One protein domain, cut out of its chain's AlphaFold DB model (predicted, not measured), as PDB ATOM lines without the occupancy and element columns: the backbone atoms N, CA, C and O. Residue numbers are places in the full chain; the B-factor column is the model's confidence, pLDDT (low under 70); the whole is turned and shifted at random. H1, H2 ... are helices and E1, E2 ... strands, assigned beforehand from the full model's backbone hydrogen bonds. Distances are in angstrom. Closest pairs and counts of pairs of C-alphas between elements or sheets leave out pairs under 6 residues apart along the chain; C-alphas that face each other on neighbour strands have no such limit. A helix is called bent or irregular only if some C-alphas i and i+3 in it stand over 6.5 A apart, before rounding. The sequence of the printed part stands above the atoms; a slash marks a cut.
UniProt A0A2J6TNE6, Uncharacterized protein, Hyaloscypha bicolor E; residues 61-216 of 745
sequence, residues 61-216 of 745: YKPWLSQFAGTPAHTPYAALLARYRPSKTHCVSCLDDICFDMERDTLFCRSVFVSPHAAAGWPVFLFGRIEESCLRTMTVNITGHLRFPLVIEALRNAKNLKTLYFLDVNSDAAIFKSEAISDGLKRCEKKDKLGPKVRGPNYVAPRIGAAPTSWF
ATOM      1  N   TYR A  61     240.948 221.389 209.170       57.66
ATOM      2  CA  TYR A  61     241.610 221.239 207.883       57.66
ATOM      3  C   TYR A  61     241.662 219.749 207.522       57.66
ATOM      4  O   TYR A  61     242.588 219.034 207.894       57.66
ATOM      5  N   LYS A  62     240.616 219.278 206.834       71.69
ATOM      6  CA  LYS A  62     240.491 217.924 206.278       71.69
ATOM      7  C   LYS A  62     240.917 217.951 204.798       71.69
ATOM      8  O   LYS A  62     240.042 218.014 203.933       71.69
ATOM      9  N   PRO A  63     242.223 217.913 204.457       70.44
ATOM     10  CA  PRO A  63     242.695 218.059 203.073       70.44
ATOM     11  C   PRO A  63     242.178 216.963 202.139       70.44
ATOM     12  O   PRO A  63     242.203 217.139 200.928       70.44
ATOM     13  N   TRP A  64     241.686 215.845 202.676       74.62
ATOM     14  CA  TRP A  64     241.057 214.758 201.929       74.62
ATOM     15  C   TRP A  64     239.590 215.009 201.528       74.62
ATOM     16  O   TRP A  64     239.033 214.202 200.789       74.62
ATOM     17  N   LEU A  65     238.942 216.095 201.970       78.19
ATOM     18  CA  LEU A  65     237.605 216.443 201.467       78.19
ATOM     19  C   LEU A  65     237.656 216.854 199.988       78.19
ATOM     20  O   LEU A  65     238.623 217.461 199.523       78.19
ATOM     21  N   SER A  66     236.573 216.574 199.262       74.44
ATOM     22  CA  SER A  66     236.420 216.879 197.830       74.44
ATOM     23  C   SER A  66     236.589 218.365 197.501       74.44
ATOM     24  O   SER A  66     237.121 218.694 196.448       74.44
ATOM     25  N   GLN A  67     236.223 219.262 198.420       77.19
ATOM     26  CA  GLN A  67     236.415 220.714 198.290       77.19
ATOM     27  C   GLN A  67     237.888 221.156 198.179       77.19
ATOM     28  O   GLN A  67     238.152 222.278 197.760       77.19
ATOM     29  N   PHE A  68     238.847 220.295 198.546       76.19
ATOM     30  CA  PHE A  68     240.283 220.544 198.384       76.19
ATOM     31  C   PHE A  68     240.882 219.823 197.164       76.19
ATOM     32  O   PHE A  68     242.093 219.911 196.945       76.19
ATOM     33  N   ALA A  69     240.079 219.113 196.363       81.88
ATOM     34  CA  ALA A  69     240.558 218.396 195.184       81.88
ATOM     35  C   ALA A  69     241.317 219.331 194.225       81.88
ATOM     36  O   ALA A  69     240.894 220.451 193.947       81.88
ATOM     37  N   GLY A  70     242.476 218.876 193.740       83.00
ATOM     38  CA  GLY A  70     243.384 219.677 192.910       83.00
ATOM     39  C   GLY A  70     244.358 220.581 193.682       83.00
ATOM     40  O   GLY A  70     245.324 221.051 193.088       83.00
ATOM     41  N   THR A  71     244.188 220.784 194.995       83.62
ATOM     42  CA  THR A  71     245.182 221.520 195.799       83.62
ATOM     43  C   THR A  71     246.424 220.663 196.098       83.62
ATOM     44  O   THR A  71     246.294 219.447 196.283       83.62
ATOM     45  N   PRO A  72     247.624 221.266 196.259       76.25
ATOM     46  CA  PRO A  72     248.835 220.539 196.663       76.25
ATOM     47  C   PRO A  72     248.698 219.786 197.996       76.25
ATOM     48  O   PRO A  72     249.363 218.776 198.209       76.25
ATOM     49  N   ALA A  73     247.828 220.260 198.894       71.50
ATOM     50  CA  ALA A  73     247.565 219.623 200.182       71.50
ATOM     51  C   ALA A  73     246.672 218.375 200.069       71.50
ATOM     52  O   ALA A  73     246.821 217.449 200.862       71.50
ATOM     53  N   HIS A  74     245.782 218.316 199.074       82.75
ATOM     54  CA  HIS A  74     244.973 217.131 198.774       82.75
ATOM     55  C   HIS A  74     245.770 216.057 198.019       82.75
ATOM     56  O   HIS A  74     245.457 214.872 198.123       82.75
ATOM     57  N   THR A  75     246.822 216.435 197.281       82.81
ATOM     58  CA  THR A  75     247.617 215.520 196.440       82.81
ATOM     59  C   THR A  75     248.101 214.242 197.156       82.81
ATOM     60  O   THR A  75     247.930 213.170 196.570       82.81
ATOM     61  N   PRO A  76     248.617 214.269 198.406       79.62
ATOM     62  CA  PRO A  76     248.994 213.048 199.131       79.62
ATOM     63  C   PRO A  76     247.809 212.117 199.436       79.62
ATOM     64  O   PRO A  76     247.974 210.900 199.506       79.62
ATOM     65  N   TYR A  77     246.608 212.678 199.599       81.19
ATOM     66  CA  TYR A  77     245.390 211.945 199.943       81.19
ATOM     67  C   TYR A  77     244.625 211.454 198.714       81.19
ATOM     68  O   TYR A  77     243.939 210.442 198.813       81.19
ATOM     69  N   ALA A  78     244.782 212.084 197.547       84.12
ATOM     70  CA  ALA A  78     244.120 211.678 196.304       84.12
ATOM     71  C   ALA A  78     244.347 210.189 195.969       84.12
ATOM     72  O   ALA A  78     243.408 209.476 195.616       84.12
ATOM     73  N   ALA A  79     245.574 209.686 196.156       82.38
ATOM     74  CA  ALA A  79     245.899 208.273 195.955       82.38
ATOM     75  C   ALA A  79     245.257 207.347 197.010       82.38
ATOM     76  O   ALA A  79     244.840 206.234 196.684       82.38
ATOM     77  N   LEU A  80     245.137 207.802 198.264       79.94
ATOM     78  CA  LEU A  80     244.444 207.067 199.330       79.94
ATOM     79  C   LEU A  80     242.935 207.015 199.067       79.94
ATOM     80  O   LEU A  80     242.345 205.946 199.154       79.94
ATOM     81  N   LEU A  81     242.324 208.131 198.668       83.31
ATOM     82  CA  LEU A  81     240.909 208.229 198.300       83.31
ATOM     83  C   LEU A  81     240.574 207.365 197.077       83.31
ATOM     84  O   LEU A  81     239.576 206.651 197.081       83.31
ATOM     85  N   ALA A  82     241.439 207.356 196.058       83.94
ATOM     86  CA  ALA A  82     241.286 206.483 194.894       83.94
ATOM     87  C   ALA A  82     241.369 204.989 195.265       83.94
ATOM     88  O   ALA A  82     240.611 204.176 194.736       83.94
ATOM     89  N   ARG A  83     242.255 204.626 196.206       82.19
ATOM     90  CA  ARG A  83     242.367 203.264 196.755       82.19
ATOM     91  C   ARG A  83     241.179 202.892 197.649       82.19
ATOM     92  O   ARG A  83     240.766 201.735 197.677       82.19
ATOM     93  N   TYR A  84     240.635 203.861 198.375       79.50
ATOM     94  CA  TYR A  84     239.521 203.709 199.300       79.50
ATOM     95  C   TYR A  84     238.244 204.325 198.724       79.50
ATOM     96  O   TYR A  84     237.662 205.234 199.319       79.50
ATOM     97  N   ARG A  85     237.759 203.775 197.598       70.56
ATOM     98  CA  ARG A  85     236.364 204.003 197.185       70.56
ATOM     99  C   ARG A  85     235.443 203.736 198.387       70.56
ATOM    100  O   ARG A  85     235.650 202.718 199.059       70.56
ATOM    101  N   PRO A  86     234.451 204.603 198.660       63.16
ATOM    102  CA  PRO A  86     233.551 204.432 199.792       63.16
ATOM    103  C   PRO A  86     232.750 203.135 199.636       63.16
ATOM    104  O   PRO A  86     231.804 203.043 198.856       63.16
ATOM    105  N   SER A  87     233.155 202.106 200.376       67.94
ATOM    106  CA  SER A  87     232.351 200.910 200.606       67.94
ATOM    107  C   SER A  87     231.236 201.258 201.585       67.94
ATOM    108  O   SER A  87     231.523 201.910 202.589       67.94
ATOM    109  N   LYS A  88     230.012 200.752 201.367       68.94
ATOM    110  CA  LYS A  88     228.845 200.977 202.252       68.94
ATOM    111  C   LYS A  88     229.110 200.697 203.748       68.94
ATOM    112  O   LYS A  88     228.354 201.161 204.587       68.94
ATOM    113  N   THR A  89     230.159 199.939 204.076       69.25
ATOM    114  CA  THR A  89     230.521 199.489 205.428       69.25
ATOM    115  C   THR A  89     231.612 200.302 206.137       69.25
ATOM    116  O   THR A  89     231.824 200.072 207.323       69.25
ATOM    117  N   HIS A  90     232.324 201.216 205.463       71.12
ATOM    118  CA  HIS A  90     233.409 201.987 206.090       71.12
ATOM    119  C   HIS A  90     233.484 203.419 205.565       71.12
ATOM    120  O   HIS A  90     233.709 203.643 204.372       71.12
ATOM    121  N   CYS A  91     233.410 204.380 206.482       76.88
ATOM    122  CA  CYS A  91     233.685 205.777 206.188       76.88
ATOM    123  C   CYS A  91     235.173 205.986 205.858       76.88
ATOM    124  O   CYS A  91     236.071 205.335 206.397       76.88
ATOM    125  N   VAL A  92     235.438 206.937 204.961       78.94
ATOM    126  CA  VAL A  92     236.800 207.364 204.601       78.94
ATOM    127  C   VAL A  92     237.498 208.024 205.798       78.94
ATOM    128  O   VAL A  92     238.686 207.795 206.019       78.94
ATOM    129  N   SER A  93     236.727 208.792 206.571       78.56
ATOM    130  CA  SER A  93     237.072 209.415 207.847       78.56
ATOM    131  C   SER A  93     235.847 209.324 208.760       78.56
ATOM    132  O   SER A  93     234.728 209.488 208.275       78.56
ATOM    133  N   CYS A  94     236.047 209.037 210.048       70.12
ATOM    134  CA  CYS A  94     234.990 209.011 211.077       70.12
ATOM    135  C   CYS A  94     235.056 210.229 212.020       70.12
ATOM    136  O   CYS A  94     234.347 210.281 213.022       70.12
ATOM    137  N   LEU A  95     235.955 211.179 211.745       66.62
ATOM    138  CA  LEU A  95     236.318 212.258 212.658       66.62
ATOM    139  C   LEU A  95     235.596 213.560 212.299       66.62
ATOM    140  O   LEU A  95     236.179 214.434 211.654       66.62
ATOM    141  N   ASP A  96     234.335 213.719 212.692       53.31
ATOM    142  CA  ASP A  96     233.601 214.959 212.397       53.31
ATOM    143  C   ASP A  96     233.863 216.099 213.395       53.31
ATOM    144  O   ASP A  96     234.041 217.233 212.952       53.31
ATOM    145  N   ASP A  97     234.088 215.789 214.677       51.25
ATOM    146  CA  ASP A  97     234.278 216.784 215.752       51.25
ATOM    147  C   ASP A  97     235.689 216.807 216.380       51.25
ATOM    148  O   ASP A  97     235.874 217.260 217.513       51.25
ATOM    149  N   ILE A  98     236.710 216.279 215.692       54.88
ATOM    150  CA  ILE A  98     238.024 216.017 216.309       54.88
ATOM    151  C   ILE A  98     239.133 216.861 215.661       54.88
ATOM    152  O   ILE A  98     239.251 216.957 214.440       54.88
ATOM    153  N   CYS A  99     239.955 217.496 216.503       56.16
ATOM    154  CA  CYS A  99     241.051 218.359 216.071       56.16
ATOM    155  C   CYS A  99     242.264 217.517 215.647       56.16
ATOM    156  O   CYS A  99     242.701 216.643 216.396       56.16
ATOM    157  N   PHE A 100     242.827 217.795 214.470       56.09
ATOM    158  CA  PHE A 100     244.016 217.121 213.948       56.09
ATOM    159  C   PHE A 100     245.119 218.148 213.662       56.09
ATOM    160  O   PHE A 100     244.999 218.965 212.749       56.09
ATOM    161  N   ASP A 101     246.201 218.102 214.439       62.78
ATOM    162  CA  ASP A 101     247.420 218.864 214.175       62.78
ATOM    163  C   ASP A 101     248.235 218.129 213.103       62.78
ATOM    164  O   ASP A 101     248.899 217.126 213.376       62.78
ATOM    165  N   MET A 102     248.176 218.629 211.865       51.25
ATOM    166  CA  MET A 102     248.923 218.062 210.740       51.25
ATOM    167  C   MET A 102     250.438 218.274 210.819       51.25
ATOM    168  O   MET A 102     251.168 217.501 210.204       51.25
ATOM    169  N   GLU A 103     250.936 219.300 211.519       52.75
ATOM    170  CA  GLU A 103     252.388 219.514 211.634       52.75
ATOM    171  C   GLU A 103     253.020 218.463 212.550       52.75
ATOM    172  O   GLU A 103     254.161 218.047 212.336       52.75
ATOM    173  N   ARG A 104     252.261 218.007 213.553       61.38
ATOM    174  CA  ARG A 104     252.689 216.998 214.532       61.38
ATOM    175  C   ARG A 104     252.112 215.605 214.282       61.38
ATOM    176  O   ARG A 104     252.394 214.700 215.069       61.38
ATOM    177  N   ASP A 105     251.296 215.436 213.239       68.50
ATOM    178  CA  ASP A 105     250.548 214.201 212.945       68.50
ATOM    179  C   ASP A 105     249.804 213.704 214.204       68.50
ATOM    180  O   ASP A 105     249.932 212.551 214.612       68.50
ATOM    181  N   THR A 106     249.148 214.644 214.904       71.31
ATOM    182  CA  THR A 106     248.579 214.462 216.249       71.31
ATOM    183  C   THR A 106     247.070 214.702 216.258       71.31
ATOM    184  O   THR A 106     246.610 215.835 216.132       71.31
ATOM    185  N   LEU A 107     246.293 213.641 216.478       79.69
ATOM    186  CA  LEU A 107     244.849 213.725 216.724       79.69
ATOM    187  C   LEU A 107     244.561 214.058 218.196       79.69
ATOM    188  O   LEU A 107     245.076 213.372 219.070       79.69
ATOM    189  N   PHE A 108     243.716 215.048 218.484       78.00
ATOM    190  CA  PHE A 108     243.324 215.442 219.843       78.00
ATOM    191  C   PHE A 108     241.841 215.140 220.113       78.00
ATOM    192  O   PHE A 108     240.955 215.900 219.716       78.00
ATOM    193  N   CYS A 109     241.567 214.043 220.825       76.56
ATOM    194  CA  CYS A 109     240.217 213.624 221.219       76.56
ATOM    195  C   CYS A 109     239.836 214.231 222.579       76.56
ATOM    196  O   CYS A 109     240.311 213.778 223.624       76.56
ATOM    197  N   ARG A 110     238.978 215.263 222.569       52.75
ATOM    198  CA  ARG A 110     238.625 216.053 223.767       52.75
ATOM    199  C   ARG A 110     237.508 215.444 224.630       52.75
ATOM    200  O   ARG A 110     237.407 215.791 225.806       52.75
ATOM    201  N   SER A 111     236.680 214.572 224.060       54.22
ATOM    202  CA  SER A 111     235.437 214.060 224.654       54.22
ATOM    203  C   SER A 111     235.216 212.568 224.362       54.22
ATOM    204  O   SER A 111     235.960 211.946 223.603       54.22
ATOM    205  N   VAL A 112     234.207 211.997 225.029       53.84
ATOM    206  CA  VAL A 112     233.840 210.570 225.040       53.84
ATOM    207  C   VAL A 112     233.808 209.958 223.634       53.84
ATOM    208  O   VAL A 112     233.201 210.521 222.727       53.84
ATOM    209  N   PHE A 113     234.369 208.751 223.487       58.00
ATOM    210  CA  PHE A 113     234.210 207.903 222.298       58.00
ATOM    211  C   PHE A 113     232.763 207.386 222.160       58.00
ATOM    212  O   PHE A 113     232.484 206.198 222.338       58.00
ATOM    213  N   VAL A 114     231.824 208.284 221.861       44.03
ATOM    214  CA  VAL A 114     230.450 207.933 221.501       44.03
ATOM    215  C   VAL A 114     230.448 207.548 220.028       44.03
ATOM    216  O   VAL A 114     230.522 208.407 219.155       44.03
ATOM    217  N   SER A 115     230.347 206.253 219.732       44.06
ATOM    218  CA  SER A 115     229.942 205.857 218.384       44.06
ATOM    219  C   SER A 115     228.473 206.245 218.194       44.06
ATOM    220  O   SER A 115     227.639 205.753 218.960       44.06
ATOM    221  N   PRO A 116     228.116 207.038 217.165       39.75
ATOM    222  CA  PRO A 116     226.719 207.360 216.870       39.75
ATOM    223  C   PRO A 116     225.893 206.131 216.438       39.75
ATOM    224  O   PRO A 116     224.697 206.249 216.186       39.75
ATOM    225  N   HIS A 117     226.503 204.942 216.342       47.72
ATOM    226  CA  HIS A 117     225.851 203.682 215.969       47.72
ATOM    227  C   HIS A 117     225.934 202.601 217.064       47.72
ATOM    228  O   HIS A 117     225.571 201.448 216.826       47.72
ATOM    229  N   ALA A 118     226.349 202.960 218.288       48.62
ATOM    230  CA  ALA A 118     226.484 202.019 219.410       48.62
ATOM    231  C   ALA A 118     225.182 201.269 219.773       48.62
ATOM    232  O   ALA A 118     225.249 200.182 220.343       48.62
ATOM    233  N   ALA A 119     224.012 201.817 219.427       46.28
ATOM    234  CA  ALA A 119     222.709 201.189 219.656       46.28
ATOM    235  C   ALA A 119     222.408 199.992 218.728       46.28
ATOM    236  O   ALA A 119     221.521 199.204 219.032       46.28
ATOM    237  N   ALA A 120     223.126 199.842 217.607       50.47
ATOM    238  CA  ALA A 120     222.785 198.879 216.552       50.47
ATOM    239  C   ALA A 120     223.646 197.597 216.544       50.47
ATOM    240  O   ALA A 120     223.482 196.758 215.662       50.47
ATOM    241  N   GLY A 121     224.597 197.444 217.474       52.06
ATOM    242  CA  GLY A 121     225.489 196.273 217.529       52.06
ATOM    243  C   GLY A 121     226.579 196.225 216.445       52.06
ATOM    244  O   GLY A 121     227.239 195.199 216.288       52.06
ATOM    245  N   TRP A 122     226.792 197.318 215.706       50.69
ATOM    246  CA  TRP A 122     227.857 197.421 214.705       50.69
ATOM    247  C   TRP A 122     229.229 197.613 215.375       50.69
ATOM    248  O   TRP A 122     229.309 198.258 216.427       50.69
ATOM    249  N   PRO A 123     230.326 197.096 214.783       56.78
ATOM    250  CA  PRO A 123     231.675 197.347 215.279       56.78
ATOM    251  C   PRO A 123     231.969 198.851 215.317       56.78
ATOM    252  O   PRO A 123     231.707 199.587 214.364       56.78
ATOM    253  N   VAL A 124     232.517 199.315 216.440       59.19
ATOM    254  CA  VAL A 124     232.772 200.738 216.680       59.19
ATOM    255  C   VAL A 124     234.036 201.180 215.942       59.19
ATOM    256  O   VAL A 124     235.149 201.121 216.460       59.19
ATOM    257  N   PHE A 125     233.851 201.658 214.712       73.06
ATOM    258  CA  PHE A 125     234.892 202.331 213.941       73.06
ATOM    259  C   PHE A 125     235.151 203.734 214.514       73.06
ATOM    260  O   PHE A 125     234.495 204.699 214.132       73.06
ATOM    261  N   LEU A 126     236.103 203.858 215.451       74.50
ATOM    262  CA  LEU A 126     236.583 205.176 215.919       74.50
ATOM    263  C   LEU A 126     237.394 205.919 214.844       74.50
ATOM    264  O   LEU A 126     237.578 207.131 214.925       74.50
ATOM    265  N   PHE A 127     237.896 205.184 213.854       83.12
ATOM    266  CA  PHE A 127     238.772 205.660 212.796       83.12
ATOM    267  C   PHE A 127     238.181 205.286 211.440       83.12
ATOM    268  O   PHE A 127     237.658 204.184 211.272       83.12
ATOM    269  N   GLY A 128     238.292 206.194 210.471       85.69
ATOM    270  CA  GLY A 128     238.131 205.844 209.071       85.69
ATOM    271  C   GLY A 128     239.450 205.322 208.503       85.69
ATOM    272  O   GLY A 128     240.499 205.310 209.157       85.69
ATOM    273  N   ARG A 129     239.414 204.897 207.240       84.62
ATOM    274  CA  ARG A 129     240.590 204.299 206.584       84.62
ATOM    275  C   ARG A 129     241.770 205.262 206.440       84.62
ATOM    276  O   ARG A 129     242.906 204.798 206.338       84.62
ATOM    277  N   ILE A 130     241.524 206.575 206.403       82.69
ATOM    278  CA  ILE A 130     242.598 207.576 206.377       82.69
ATOM    279  C   ILE A 130     243.302 207.619 207.729       82.69
ATOM    280  O   ILE A 130     244.524 207.524 207.765       82.69
ATOM    281  N   GLU A 131     242.563 207.697 208.833       85.69
ATOM    282  CA  GLU A 131     243.131 207.711 210.179       85.69
ATOM    283  C   GLU A 131     243.909 206.422 210.461       85.69
ATOM    284  O   GLU A 131     245.078 206.493 210.832       85.69
ATOM    285  N   GLU A 132     243.322 205.252 210.176       87.75
ATOM    286  CA  GLU A 132     243.986 203.946 210.330       87.75
ATOM    287  C   GLU A 132     245.330 203.862 209.578       87.75
ATOM    288  O   GLU A 132     246.270 203.195 210.025       87.75
ATOM    289  N   SER A 133     245.417 204.542 208.429       84.94
ATOM    290  CA  SER A 133     246.575 204.522 207.529       84.94
ATOM    291  C   SER A 133     247.591 205.632 207.786       84.94
ATOM    292  O   SER A 133     248.757 205.460 207.428       84.94
ATOM    293  N   CYS A 134     247.188 206.765 208.355       84.62
ATOM    294  CA  CYS A 134     248.019 207.969 208.412       84.62
ATOM    295  C   CYS A 134     248.421 208.364 209.833       84.62
ATOM    296  O   CYS A 134     249.547 208.816 210.000       84.62
ATOM    297  N   LEU A 135     247.546 208.163 210.822       87.12
ATOM    298  CA  LEU A 135     247.706 208.654 212.191       87.12
ATOM    299  C   LEU A 135     248.968 208.090 212.859       87.12
ATOM    300  O   LEU A 135     249.056 206.883 213.086       87.12
ATOM    301  N   ARG A 136     249.930 208.954 213.213       92.56
ATOM    302  CA  ARG A 136     251.161 208.541 213.926       92.56
ATOM    303  C   ARG A 136     251.177 208.896 215.400       92.56
ATOM    304  O   ARG A 136     251.769 208.149 216.181       92.56
ATOM    305  N   THR A 137     250.542 209.995 215.775       93.00
ATOM    306  CA  THR A 137     250.452 210.460 217.157       93.00
ATOM    307  C   THR A 137     248.990 210.702 217.502       93.00
ATOM    308  O   THR A 137     248.218 211.222 216.702       93.00
ATOM    309  N   MET A 138     248.580 210.336 218.707       92.56
ATOM    310  CA  MET A 138     247.219 210.570 219.178       92.56
ATOM    311  C   MET A 138     247.256 210.993 220.634       92.56
ATOM    312  O   MET A 138     248.029 210.451 221.411       92.56
ATOM    313  N   THR A 139     246.409 211.945 220.994       91.19
ATOM    314  CA  THR A 139     246.262 212.504 222.330       91.19
ATOM    315  C   THR A 139     244.802 212.361 222.742       91.19
ATOM    316  O   THR A 139     243.908 212.861 222.057       91.19
ATOM    317  N   VAL A 140     244.543 211.660 223.844       89.75
ATOM    318  CA  VAL A 140     243.192 211.257 224.260       89.75
ATOM    319  C   VAL A 140     242.897 211.733 225.667       89.75
ATOM    320  O   VAL A 140     243.660 211.466 226.595       89.75
ATOM    321  N   ASN A 141     241.737 212.360 225.843       86.94
ATOM    322  CA  ASN A 141     241.150 212.513 227.161       86.94
ATOM    323  C   ASN A 141     240.496 211.191 227.605       86.94
ATOM    324  O   ASN A 141     239.495 210.766 227.030       86.94
ATOM    325  N   ILE A 142     241.062 210.539 228.623       88.75
ATOM    326  CA  ILE A 142     240.527 209.293 229.207       88.75
ATOM    327  C   ILE A 142     239.619 209.535 230.426       88.75
ATOM    328  O   ILE A 142     239.106 208.583 231.026       88.75
ATOM    329  N   THR A 143     239.367 210.799 230.778       79.12
ATOM    330  CA  THR A 143     238.339 211.156 231.762       79.12
ATOM    331  C   THR A 143     236.950 210.956 231.133       79.12
ATOM    332  O   THR A 143     236.594 211.571 230.132       79.12
ATOM    333  N   GLY A 144     236.179 210.005 231.674       79.88
ATOM    334  CA  GLY A 144     234.888 209.572 231.122       79.88
ATOM    335  C   GLY A 144     234.679 208.052 231.108       79.88
ATOM    336  O   GLY A 144     235.562 207.275 231.490       79.88
ATOM    337  N   HIS A 145     233.490 207.625 230.672       75.06
ATOM    338  CA  HIS A 145     233.115 206.213 230.524       75.06
ATOM    339  C   HIS A 145     233.610 205.649 229.186       75.06
ATOM    340  O   HIS A 145     232.887 205.638 228.191       75.06
ATOM    341  N   LEU A 146     234.851 205.163 229.161       77.62
ATOM    342  CA  LEU A 146     235.411 204.473 228.000       77.62
ATOM    343  C   LEU A 146     235.255 202.953 228.146       77.62
ATOM    344  O   LEU A 146     235.736 202.360 229.109       77.62
ATOM    345  N   ARG A 147     234.620 202.302 227.164       84.94
ATOM    346  CA  ARG A 147     234.591 200.834 227.071       84.94
ATOM    347  C   ARG A 147     235.941 200.341 226.543       84.94
ATOM    348  O   ARG A 147     236.150 200.307 225.331       84.94
ATOM    349  N   PHE A 148     236.844 199.953 227.449       87.38
ATOM    350  CA  PHE A 148     238.219 199.545 227.117       87.38
ATOM    351  C   PHE A 148     238.358 198.599 225.910       87.38
ATOM    352  O   PHE A 148     239.216 198.883 225.076       87.38
ATOM    353  N   PRO A 149     237.546 197.527 225.745       88.19
ATOM    354  CA  PRO A 149     237.727 196.599 224.627       88.19
ATOM    355  C   PRO A 149     237.597 197.278 223.259       88.19
ATOM    356  O   PRO A 149     238.409 197.016 222.378       88.19
ATOM    357  N   LEU A 150     236.643 198.207 223.114       86.31
ATOM    358  CA  LEU A 150     236.402 198.945 221.869       86.31
ATOM    359  C   LEU A 150     237.533 199.938 221.572       86.31
ATOM    360  O   LEU A 150     237.951 200.081 220.427       86.31
ATOM    361  N   VAL A 151     238.066 200.593 222.610       88.69
ATOM    362  CA  VAL A 151     239.215 201.502 222.475       88.69
ATOM    363  C   VAL A 151     240.468 200.726 222.058       88.69
ATOM    364  O   VAL A 151     241.169 201.150 221.145       88.69
ATOM    365  N   ILE A 152     240.726 199.566 222.670       93.69
ATOM    366  CA  ILE A 152     241.860 198.695 222.321       93.69
ATOM    367  C   ILE A 152     241.721 198.157 220.889       93.69
ATOM    368  O   ILE A 152     242.696 198.161 220.141       93.69
ATOM    369  N   GLU A 153     240.526 197.723 220.482       90.88
ATOM    370  CA  GLU A 153     240.263 197.219 219.129       90.88
ATOM    371  C   GLU A 153     240.459 198.302 218.058       90.88
ATOM    372  O   GLU A 153     241.166 198.080 217.075       90.88
ATOM    373  N   ALA A 154     239.932 199.506 218.278       88.62
ATOM    374  CA  ALA A 154     240.142 200.627 217.371       88.62
ATOM    375  C   ALA A 154     241.620 201.055 217.291       88.62
ATOM    376  O   ALA A 154     242.155 201.243 216.198       88.62
ATOM    377  N   LEU A 155     242.319 201.154 218.430       92.81
ATOM    378  CA  LEU A 155     243.756 201.461 218.470       92.81
ATOM    379  C   LEU A 155     244.623 200.357 217.835       92.81
ATOM    380  O   LEU A 155     245.721 200.645 217.362       92.81
ATOM    381  N   ARG A 156     244.139 199.108 217.775       93.56
ATOM    382  CA  ARG A 156     244.783 198.016 217.023       93.56
ATOM    383  C   ARG A 156     244.650 198.195 215.506       93.56
ATOM    384  O   ARG A 156     245.561 197.820 214.768       93.56
ATOM    385  N   ASN A 157     243.553 198.790 215.036       91.25
ATOM    386  CA  ASN A 157     243.350 199.075 213.612       91.25
ATOM    387  C   ASN A 157     244.195 200.263 213.115       91.25
ATOM    388  O   ASN A 157     244.571 200.292 211.943       91.25
ATOM    389  N   ALA A 158     244.582 201.186 214.004       91.88
ATOM    390  CA  ALA A 158     245.510 202.284 213.721       91.88
ATOM    391  C   ALA A 158     246.975 201.803 213.594       91.88
ATOM    392  O   ALA A 158     247.837 202.110 214.415       91.88
ATOM    393  N   LYS A 159     247.273 201.032 212.539       90.12
ATOM    394  CA  LYS A 159     248.550 200.307 212.345       90.12
ATOM    395  C   LYS A 159     249.800 201.186 212.300       90.12
ATOM    396  O   LYS A 159     250.897 200.674 212.510       90.12
ATOM    397  N   ASN A 160     249.651 202.472 211.991       91.81
ATOM    398  CA  ASN A 160     250.757 203.428 211.923       91.81
ATOM    399  C   ASN A 160     250.893 204.312 213.175       91.81
ATOM    400  O   ASN A 160     251.815 205.132 213.220       91.81
ATOM    401  N   LEU A 161     250.052 204.109 214.197       94.75
ATOM    402  CA  LEU A 161     250.107 204.844 215.457       94.75
ATOM    403  C   LEU A 161     251.376 204.467 216.234       94.75
ATOM    404  O   LEU A 161     251.536 203.345 216.710       94.75
ATOM    405  N   LYS A 162     252.294 205.424 216.366       95.88
ATOM    406  CA  LYS A 162     253.587 205.263 217.046       95.88
ATOM    407  C   LYS A 162     253.552 205.727 218.491       95.88
ATOM    408  O   LYS A 162     254.297 205.181 219.305       95.88
ATOM    409  N   THR A 163     252.723 206.722 218.795       96.00
ATOM    410  CA  THR A 163     252.686 207.374 220.106       96.00
ATOM    411  C   THR A 163     251.250 207.695 220.506       96.00
ATOM    412  O   THR A 163     250.500 208.278 219.724       96.00
ATOM    413  N   LEU A 164     250.882 207.338 221.734       95.88
ATOM    414  CA  LEU A 164     249.580 207.596 222.335       95.88
ATOM    415  C   LEU A 164     249.779 208.367 223.644       95.88
ATOM    416  O   LEU A 164     250.327 207.841 224.610       95.88
ATOM    417  N   TYR A 165     249.341 209.618 223.669       95.19
ATOM    418  CA  TYR A 165     249.347 210.468 224.846       95.19
ATOM    419  C   TYR A 165     247.994 210.434 225.550       95.19
ATOM    420  O   TYR A 165     246.944 210.536 224.912       95.19
ATOM    421  N   PHE A 166     248.020 210.358 226.875       94.06
ATOM    422  CA  PHE A 166     246.842 210.551 227.711       94.06
ATOM    423  C   PHE A 166     246.891 211.920 228.387       94.06
ATOM    424  O   PHE A 166     247.935 212.330 228.904       94.06
ATOM    425  N   LEU A 167     245.763 212.629 228.342       90.06
ATOM    426  CA  LEU A 167     245.586 213.935 228.973       90.06
ATOM    427  C   LEU A 167     245.238 213.784 230.451       90.06
ATOM    428  O   LEU A 167     244.453 212.907 230.808       90.06
ATOM    429  N   ASP A 168     245.803 214.676 231.265       78.44
ATOM    430  CA  ASP A 168     245.505 214.867 232.688       78.44
ATOM    431  C   ASP A 168     245.391 213.553 233.477       78.44
ATOM    432  O   ASP A 168     244.430 213.298 234.207       78.44
ATOM    433  N   VAL A 169     246.435 212.726 233.362       77.94
ATOM    434  CA  VAL A 169     246.608 211.445 234.075       77.94
ATOM    435  C   VAL A 169     246.899 211.645 235.579       77.94
ATOM    436  O   VAL A 169     247.569 210.837 236.206       77.94
ATOM    437  N   ASN A 170     246.401 212.735 236.165       82.25
ATOM    438  CA  ASN A 170     246.651 213.163 237.544       82.25
ATOM    439  C   ASN A 170     245.588 212.635 238.529       82.25
ATOM    440  O   ASN A 170     245.491 213.127 239.647       82.25
ATOM    441  N   SER A 171     244.738 211.704 238.095       86.44
ATOM    442  CA  SER A 171     243.763 211.018 238.949       86.44
ATOM    443  C   SER A 171     243.979 209.518 238.844       86.44
ATOM    444  O   SER A 171     244.220 209.014 237.745       86.44
ATOM    445  N   ASP A 172     243.829 208.796 239.949       84.75
ATOM    446  CA  ASP A 172     244.081 207.349 240.020       84.75
ATOM    447  C   ASP A 172     243.219 206.583 239.008       84.75
ATOM    448  O   ASP A 172     243.682 205.693 238.299       84.75
ATOM    449  N   ALA A 173     241.973 207.033 238.822       85.56
ATOM    450  CA  ALA A 173     241.069 206.512 237.804       85.56
ATOM    451  C   ALA A 173     241.576 206.717 236.361       85.56
ATOM    452  O   ALA A 173     241.228 205.928 235.482       85.56
ATOM    453  N   ALA A 174     242.359 207.765 236.081       85.00
ATOM    454  CA  ALA A 174     243.016 207.972 234.790       85.00
ATOM    455  C   ALA A 174     244.320 207.163 234.674       85.00
ATOM    456  O   ALA A 174     244.559 206.589 233.610       85.00
ATOM    457  N   ILE A 175     245.107 207.045 235.751       88.00
ATOM    458  CA  ILE A 175     246.306 206.188 235.806       88.00
ATOM    459  C   ILE A 175     245.907 204.742 235.489       88.00
ATOM    460  O   ILE A 175     246.309 204.215 234.449       88.00
ATOM    461  N   PHE A 176     244.984 204.171 236.266       90.94
ATOM    462  CA  PHE A 176     244.446 202.823 236.066       90.94
ATOM    463  C   PHE A 176     243.894 202.605 234.645       90.94
ATOM    464  O   PHE A 176     244.150 201.583 234.007       90.94
ATOM    465  N   LYS A 177     243.165 203.588 234.090       91.12
ATOM    466  CA  LYS A 177     242.679 203.528 232.698       91.12
ATOM    467  C   LYS A 177     243.822 203.482 231.684       91.12
ATOM    468  O   LYS A 177     243.726 202.739 230.706       91.12
ATOM    469  N   SER A 178     244.872 204.274 231.890       92.31
ATOM    470  CA  SER A 178     246.027 204.328 230.993       92.31
ATOM    471  C   SER A 178     246.802 203.007 230.980       92.31
ATOM    472  O   SER A 178     247.173 202.523 229.908       92.31
ATOM    473  N   GLU A 179     246.952 202.371 232.142       93.94
ATOM    474  CA  GLU A 179     247.604 201.070 232.307       93.94
ATOM    475  C   GLU A 179     246.760 199.936 231.720       93.94
ATOM    476  O   GLU A 179     247.259 199.146 230.917       93.94
ATOM    477  N   ALA A 180     245.451 199.919 231.992       93.94
ATOM    478  CA  ALA A 180     244.526 198.948 231.410       93.94
ATOM    479  C   ALA A 180     244.520 198.984 229.867       93.94
ATOM    480  O   ALA A 180     244.483 197.930 229.218       93.94
ATOM    481  N   ILE A 181     244.603 200.180 229.264       94.38
ATOM    482  CA  ILE A 181     244.769 200.344 227.811       94.38
ATOM    483  C   ILE A 181     246.160 199.862 227.375       94.38
ATOM    484  O   ILE A 181     246.253 199.079 226.430       94.38
ATOM    485  N   SER A 182     247.227 200.260 228.078       95.25
ATOM    486  CA  SER A 182     248.615 199.843 227.813       95.25
ATOM    487  C   SER A 182     248.757 198.325 227.729       95.25
ATOM    488  O   SER A 182     249.213 197.783 226.720       95.25
ATOM    489  N   ASP A 183     248.268 197.613 228.739       96.00
ATOM    490  CA  ASP A 183     248.338 196.157 228.798       96.00
ATOM    491  C   ASP A 183     247.340 195.480 227.860       96.00
ATOM    492  O   ASP A 183     247.569 194.359 227.403       96.00
ATOM    493  N   GLY A 184     246.242 196.151 227.509       96.00
ATOM    494  CA  GLY A 184     245.397 195.772 226.379       96.00
ATOM    495  C   GLY A 184     246.184 195.701 225.066       96.00
ATOM    496  O   GLY A 184     246.217 194.653 224.417       96.00
ATOM    497  N   LEU A 185     246.879 196.783 224.712       95.94
ATOM    498  CA  LEU A 185     247.629 196.906 223.457       95.94
ATOM    499  C   LEU A 185     248.853 195.972 223.425       95.94
ATOM    500  O   LEU A 185     249.060 195.278 222.427       95.94
ATOM    501  N   LYS A 186     249.600 195.842 224.534       96.19
ATOM    502  CA  LYS A 186     250.687 194.847 224.670       96.19
ATOM    503  C   LYS A 186     250.181 193.410 224.485       96.19
ATOM    504  O   LYS A 186     250.845 192.595 223.842       96.19
ATOM    505  N   ARG A 187     248.993 193.075 225.017       95.69
ATOM    506  CA  ARG A 187     248.364 191.754 224.816       95.69
ATOM    507  C   ARG A 187     247.958 191.530 223.358       95.69
ATOM    508  O   ARG A 187     248.122 190.413 222.872       95.69
ATOM    509  N   CYS A 188     247.488 192.557 222.649       94.56
ATOM    510  CA  CYS A 188     247.245 192.489 221.203       94.56
ATOM    511  C   CYS A 188     248.542 192.249 220.413       94.56
ATOM    512  O   CYS A 188     248.586 191.326 219.606       94.56
ATOM    513  N   GLU A 189     249.619 192.983 220.702       95.75
ATOM    514  CA  GLU A 189     250.927 192.773 220.064       95.75
ATOM    515  C   GLU A 189     251.490 191.364 220.331       95.75
ATOM    516  O   GLU A 189     251.976 190.705 219.411       95.75
ATOM    517  N   LYS A 190     251.389 190.851 221.566       95.69
ATOM    518  CA  LYS A 190     251.815 189.476 221.887       95.69
ATOM    519  C   LYS A 190     250.986 188.428 221.135       95.69
ATOM    520  O   LYS A 190     251.553 187.446 220.663       95.69
ATOM    521  N   LYS A 191     249.670 188.632 220.992       93.75
ATOM    522  CA  LYS A 191     248.796 187.747 220.200       93.75
ATOM    523  C   LYS A 191     249.162 187.764 218.716       93.75
ATOM    524  O   LYS A 191     249.297 186.694 218.135       93.75
ATOM    525  N   ASP A 192     249.402 188.935 218.130       92.38
ATOM    526  CA  ASP A 192     249.759 189.054 216.708       92.38
ATOM    527  C   ASP A 192     251.166 188.499 216.405       92.38
ATOM    528  O   ASP A 192     251.406 188.013 215.304       92.38
ATOM    529  N   LYS A 193     252.079 188.478 217.389       93.12
ATOM    530  CA  LYS A 193     253.386 187.792 217.287       93.12
ATOM    531  C   LYS A 193     253.307 186.263 217.388       93.12
ATOM    532  O   LYS A 193     254.184 185.593 216.849       93.12
ATOM    533  N   LEU A 194     252.314 185.723 218.100       92.75
ATOM    534  CA  LEU A 194     252.123 184.277 218.301       92.75
ATOM    535  C   LEU A 194     251.162 183.643 217.284       92.75
ATOM    536  O   LEU A 194     251.198 182.432 217.084       92.75
ATOM    537  N   GLY A 195     250.288 184.440 216.669       91.06
ATOM    538  CA  GLY A 195     249.329 183.963 215.679       91.06
ATOM    539  C   GLY A 195     249.991 183.476 214.381       91.06
ATOM    540  O   GLY A 195     251.120 183.864 214.062       91.06
ATOM    541  N   PRO A 196     249.285 182.653 213.580       88.69
ATOM    542  CA  PRO A 196     249.719 182.358 212.220       88.69
ATOM    543  C   PRO A 196     249.874 183.671 211.438       88.69
ATOM    544  O   PRO A 196     249.076 184.592 211.609       88.69
ATOM    545  N   LYS A 197     250.892 183.757 210.572       81.62
ATOM    546  CA  LYS A 197     251.209 184.968 209.793       81.62
ATOM    547  C   LYS A 197     250.097 185.307 208.790       81.62
ATOM    548  O   LYS A 197     250.187 184.977 207.608       81.62
ATOM    549  N   VAL A 198     249.056 185.991 209.261       78.50
ATOM    550  CA  VAL A 198     248.045 186.637 208.418       78.50
ATOM    551  C   VAL A 198     248.752 187.655 207.518       78.50
ATOM    552  O   VAL A 198     249.714 188.299 207.935       78.50
ATOM    553  N   ARG A 199     248.302 187.800 206.263       74.88
ATOM    554  CA  ARG A 199     248.920 188.705 205.277       74.88
ATOM    555  C   ARG A 199     248.751 190.179 205.680       74.88
ATOM    556  O   ARG A 199     247.821 190.850 205.241       74.88
ATOM    557  N   GLY A 200     249.671 190.694 206.489       82.19
ATOM    558  CA  GLY A 200     249.733 192.093 206.903       82.19
ATOM    559  C   GLY A 200     251.005 192.397 207.702       82.19
ATOM    560  O   GLY A 200     251.697 191.471 208.121       82.19
ATOM    561  N   PRO A 201     251.344 193.682 207.907       84.50
ATOM    562  CA  PRO A 201     252.381 194.056 208.860       84.50
ATOM    563  C   PRO A 201     251.932 193.675 210.276       84.50
ATOM    564  O   PRO A 201     250.765 193.869 210.625       84.50
ATOM    565  N   ASN A 202     252.860 193.155 211.082       89.25
ATOM    566  CA  ASN A 202     252.606 192.872 212.493       89.25
ATOM    567  C   ASN A 202     252.176 194.158 213.210       89.25
ATOM    568  O   ASN A 202     252.806 195.202 213.025       89.25
ATOM    569  N   TYR A 203     251.148 194.069 214.052       94.00
ATOM    570  CA  TYR A 203     250.809 195.152 214.964       94.00
ATOM    571  C   TYR A 203     251.970 195.410 215.937       94.00
ATOM    572  O   TYR A 203     252.595 194.472 216.435       94.00
ATOM    573  N   VAL A 204     252.245 196.685 216.204       95.69
ATOM    574  CA  VAL A 204     253.228 197.155 217.187       95.69
ATOM    575  C   VAL A 204     252.483 198.104 218.113       95.69
ATOM    576  O   VAL A 204     251.831 199.026 217.623       95.69
ATOM    577  N   ALA A 205     252.543 197.888 219.429       96.25
ATOM    578  CA  ALA A 205     251.848 198.767 220.359       96.25
ATOM    579  C   ALA A 205     252.467 200.183 220.333       96.25
ATOM    580  O   ALA A 205     253.698 200.316 220.307       96.25
ATOM    581  N   PRO A 206     251.651 201.254 220.351       96.81
ATOM    582  CA  PRO A 206     252.160 202.618 220.409       96.81
ATOM    583  C   PRO A 206     252.885 202.872 221.733       96.81
ATOM    584  O   PRO A 206     252.527 202.334 222.783       96.81
ATOM    585  N   ARG A 207     253.883 203.758 221.705       96.50
ATOM    586  CA  ARG A 207     254.512 204.286 222.919       96.50
ATOM    587  C   ARG A 207     253.494 205.117 223.684       96.50
ATOM    588  O   ARG A 207     253.002 206.111 223.156       96.50
ATOM    589  N   ILE A 208     253.206 204.724 224.915       95.75
ATOM    590  CA  ILE A 208     252.287 205.456 225.784       95.75
ATOM    591  C   ILE A 208     253.053 206.502 226.589       95.75
ATOM    592  O   ILE A 208     254.146 206.230 227.084       95.75
ATOM    593  N   GLY A 209     252.473 207.693 226.714       94.19
ATOM    594  CA  GLY A 209     252.972 208.748 227.590       94.19
ATOM    595  C   GLY A 209     251.836 209.540 228.229       94.19
ATOM    596  O   GLY A 209     250.741 209.634 227.679       94.19
ATOM    597  N   ALA A 210     252.105 210.153 229.375       91.88
ATOM    598  CA  ALA A 210     251.272 211.236 229.881       91.88
ATOM    599  C   ALA A 210     251.685 212.544 229.193       91.88
ATOM    600  O   ALA A 210     252.872 212.775 228.946       91.88
ATOM    601  N   ALA A 211     250.720 213.406 228.892       85.62
ATOM    602  CA  ALA A 211     250.994 214.771 228.465       85.62
ATOM    603  C   ALA A 211     249.991 215.711 229.152       85.62
ATOM    604  O   ALA A 211     248.783 215.510 229.009       85.62
ATOM    605  N   PRO A 212     250.448 216.722 229.912       82.81
ATOM    606  CA  PRO A 212     249.538 217.616 230.617       82.81
ATOM    607  C   PRO A 212     248.732 218.431 229.603       82.81
ATOM    608  O   PRO A 212     249.264 218.851 228.571       82.81
ATOM    609  N   THR A 213     247.467 218.733 229.905       76.75
ATOM    610  CA  THR A 213     246.608 219.517 229.002       76.75
ATOM    611  C   THR A 213     247.206 220.892 228.647       76.75
ATOM    612  O   THR A 213     246.973 221.409 227.554       76.75
ATOM    613  N   SER A 214     248.092 221.444 229.484       76.75
ATOM    614  CA  SER A 214     248.873 222.662 229.209       76.75
ATOM    615  C   SER A 214     249.867 222.572 228.035       76.75
ATOM    616  O   SER A 214     250.355 223.608 227.585       76.75
ATOM    617  N   TRP A 215     250.174 221.378 227.508       74.94
ATOM    618  CA  TRP A 215     250.942 221.215 226.261       74.94
ATOM    619  C   TRP A 215     250.098 221.435 224.997       74.94
ATOM    620  O   TRP A 215     250.658 221.713 223.933       74.94
ATOM    621  N   PHE A 216     248.771 221.316 225.108       67.12
ATOM    622  CA  PHE A 216     247.824 221.416 223.990       67.12
ATOM    623  C   PHE A 216     246.893 222.629 224.103       67.12
ATOM    624  O   PHE A 216     246.372 223.098 223.092       67.12
TER     625      PHE A 216
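Overview. This is residues 61 to 216 of the 745 residues of an uncharacterized protein of Hyaloscypha bicolor E (UniProt A0A2J6TNE6). A strongly twisted sheet of five strands has the long helix H4 over one face, along E4 and E5, with H3 packed on part of H4. H2 sits near one end of H3, and H1, with residues 61 to 74 before it, a stretch with no named element, makes a far end of the domain beyond H2, while residues 194 to 199, of which 194 belongs to H4, stick out. The printed part has 156 residues, with four named helices and five named strands in the order H1 E1 E2 H2 E3 H3 E4 H4 E5; the sheet's order is E1 E2 E3 E4 E5, mixed. The class is mixed, helices and strands, with under half of the residues in named elements. The whole is compact, with a radius of gyration of the C-alphas of 16.1 A and spans of 48 by 43 by 32 A.

Along the chain. H1 covers residues 75 to 83, beginning at C-alpha 75 (247.617, 215.520, 196.440); it is irregular, but only just, with C-alphas 76 and 79 6.52 A apart. E1 is residues 99 to 101, E2 106 to 109, H2 129 to 134 and E3 137 to 141, 13.8 A long. H3 is residues 148 to 157, 14.5 A, and E4 163 to 167, 13.1 A. H4, residues 172 to 194, is 32.7 A long. E5, residues 207 to 211, ends at C-alpha 211 (250.994, 214.771, 228.465).

Arrangement. In the sheet, E1 and E2 form an antiparallel hairpin, with N 101 and O 106 2.9 A apart. E2 and E3 are parallel, with N 139 and O 107 at 2.7 A. E3 and E4 are parallel, with N 165 and O 138 at 2.7 A. E4 and E5 are parallel, with N 164 and O 207 at 2.8 A. E2-H2-E3, E3-H3-E4 and E4-H4-E5 are strand-helix-strand units, parallel neighbour strands joined through a helix, each with a right-handed crossover. H4 is on the sheet at a height of 10.4 A, two layers, a helix over one face; it runs along the strands, at 10 degrees to E4 on the local plane. H3 touches H4 at residues 180 to 188 alone, closest at the C-alphas of Ile 152 and Gly 184, 6.1 A, with a steep tilt of 47 degrees, the same way. H2 is close to but not clearly touching H3, the closest C-alphas being those of Glu 132 and Asn 157, 5.9 A. H1 is close to but not clearly touching H2, with the C-alphas of Leu 80 and Ile 130 at 7.3 A. H1 and H4 are apart. Every O i to N i+4 pair is within hydrogen-bond range in H2, H3 and H4; in H1, 3 of 5 are.

Size, cuts and confidence. The two C-alphas farthest apart, those of Gly 70 and Asp 172, are 48.7 A apart. The printed part has no cut. The links H1 to E1, E2 to H2 and H4 to E5 are long. The mean pLDDT of the printed part is 79.7; it is under 70 at residues 61, 86 to 89, 95 to 105, 110 to 124 and 216.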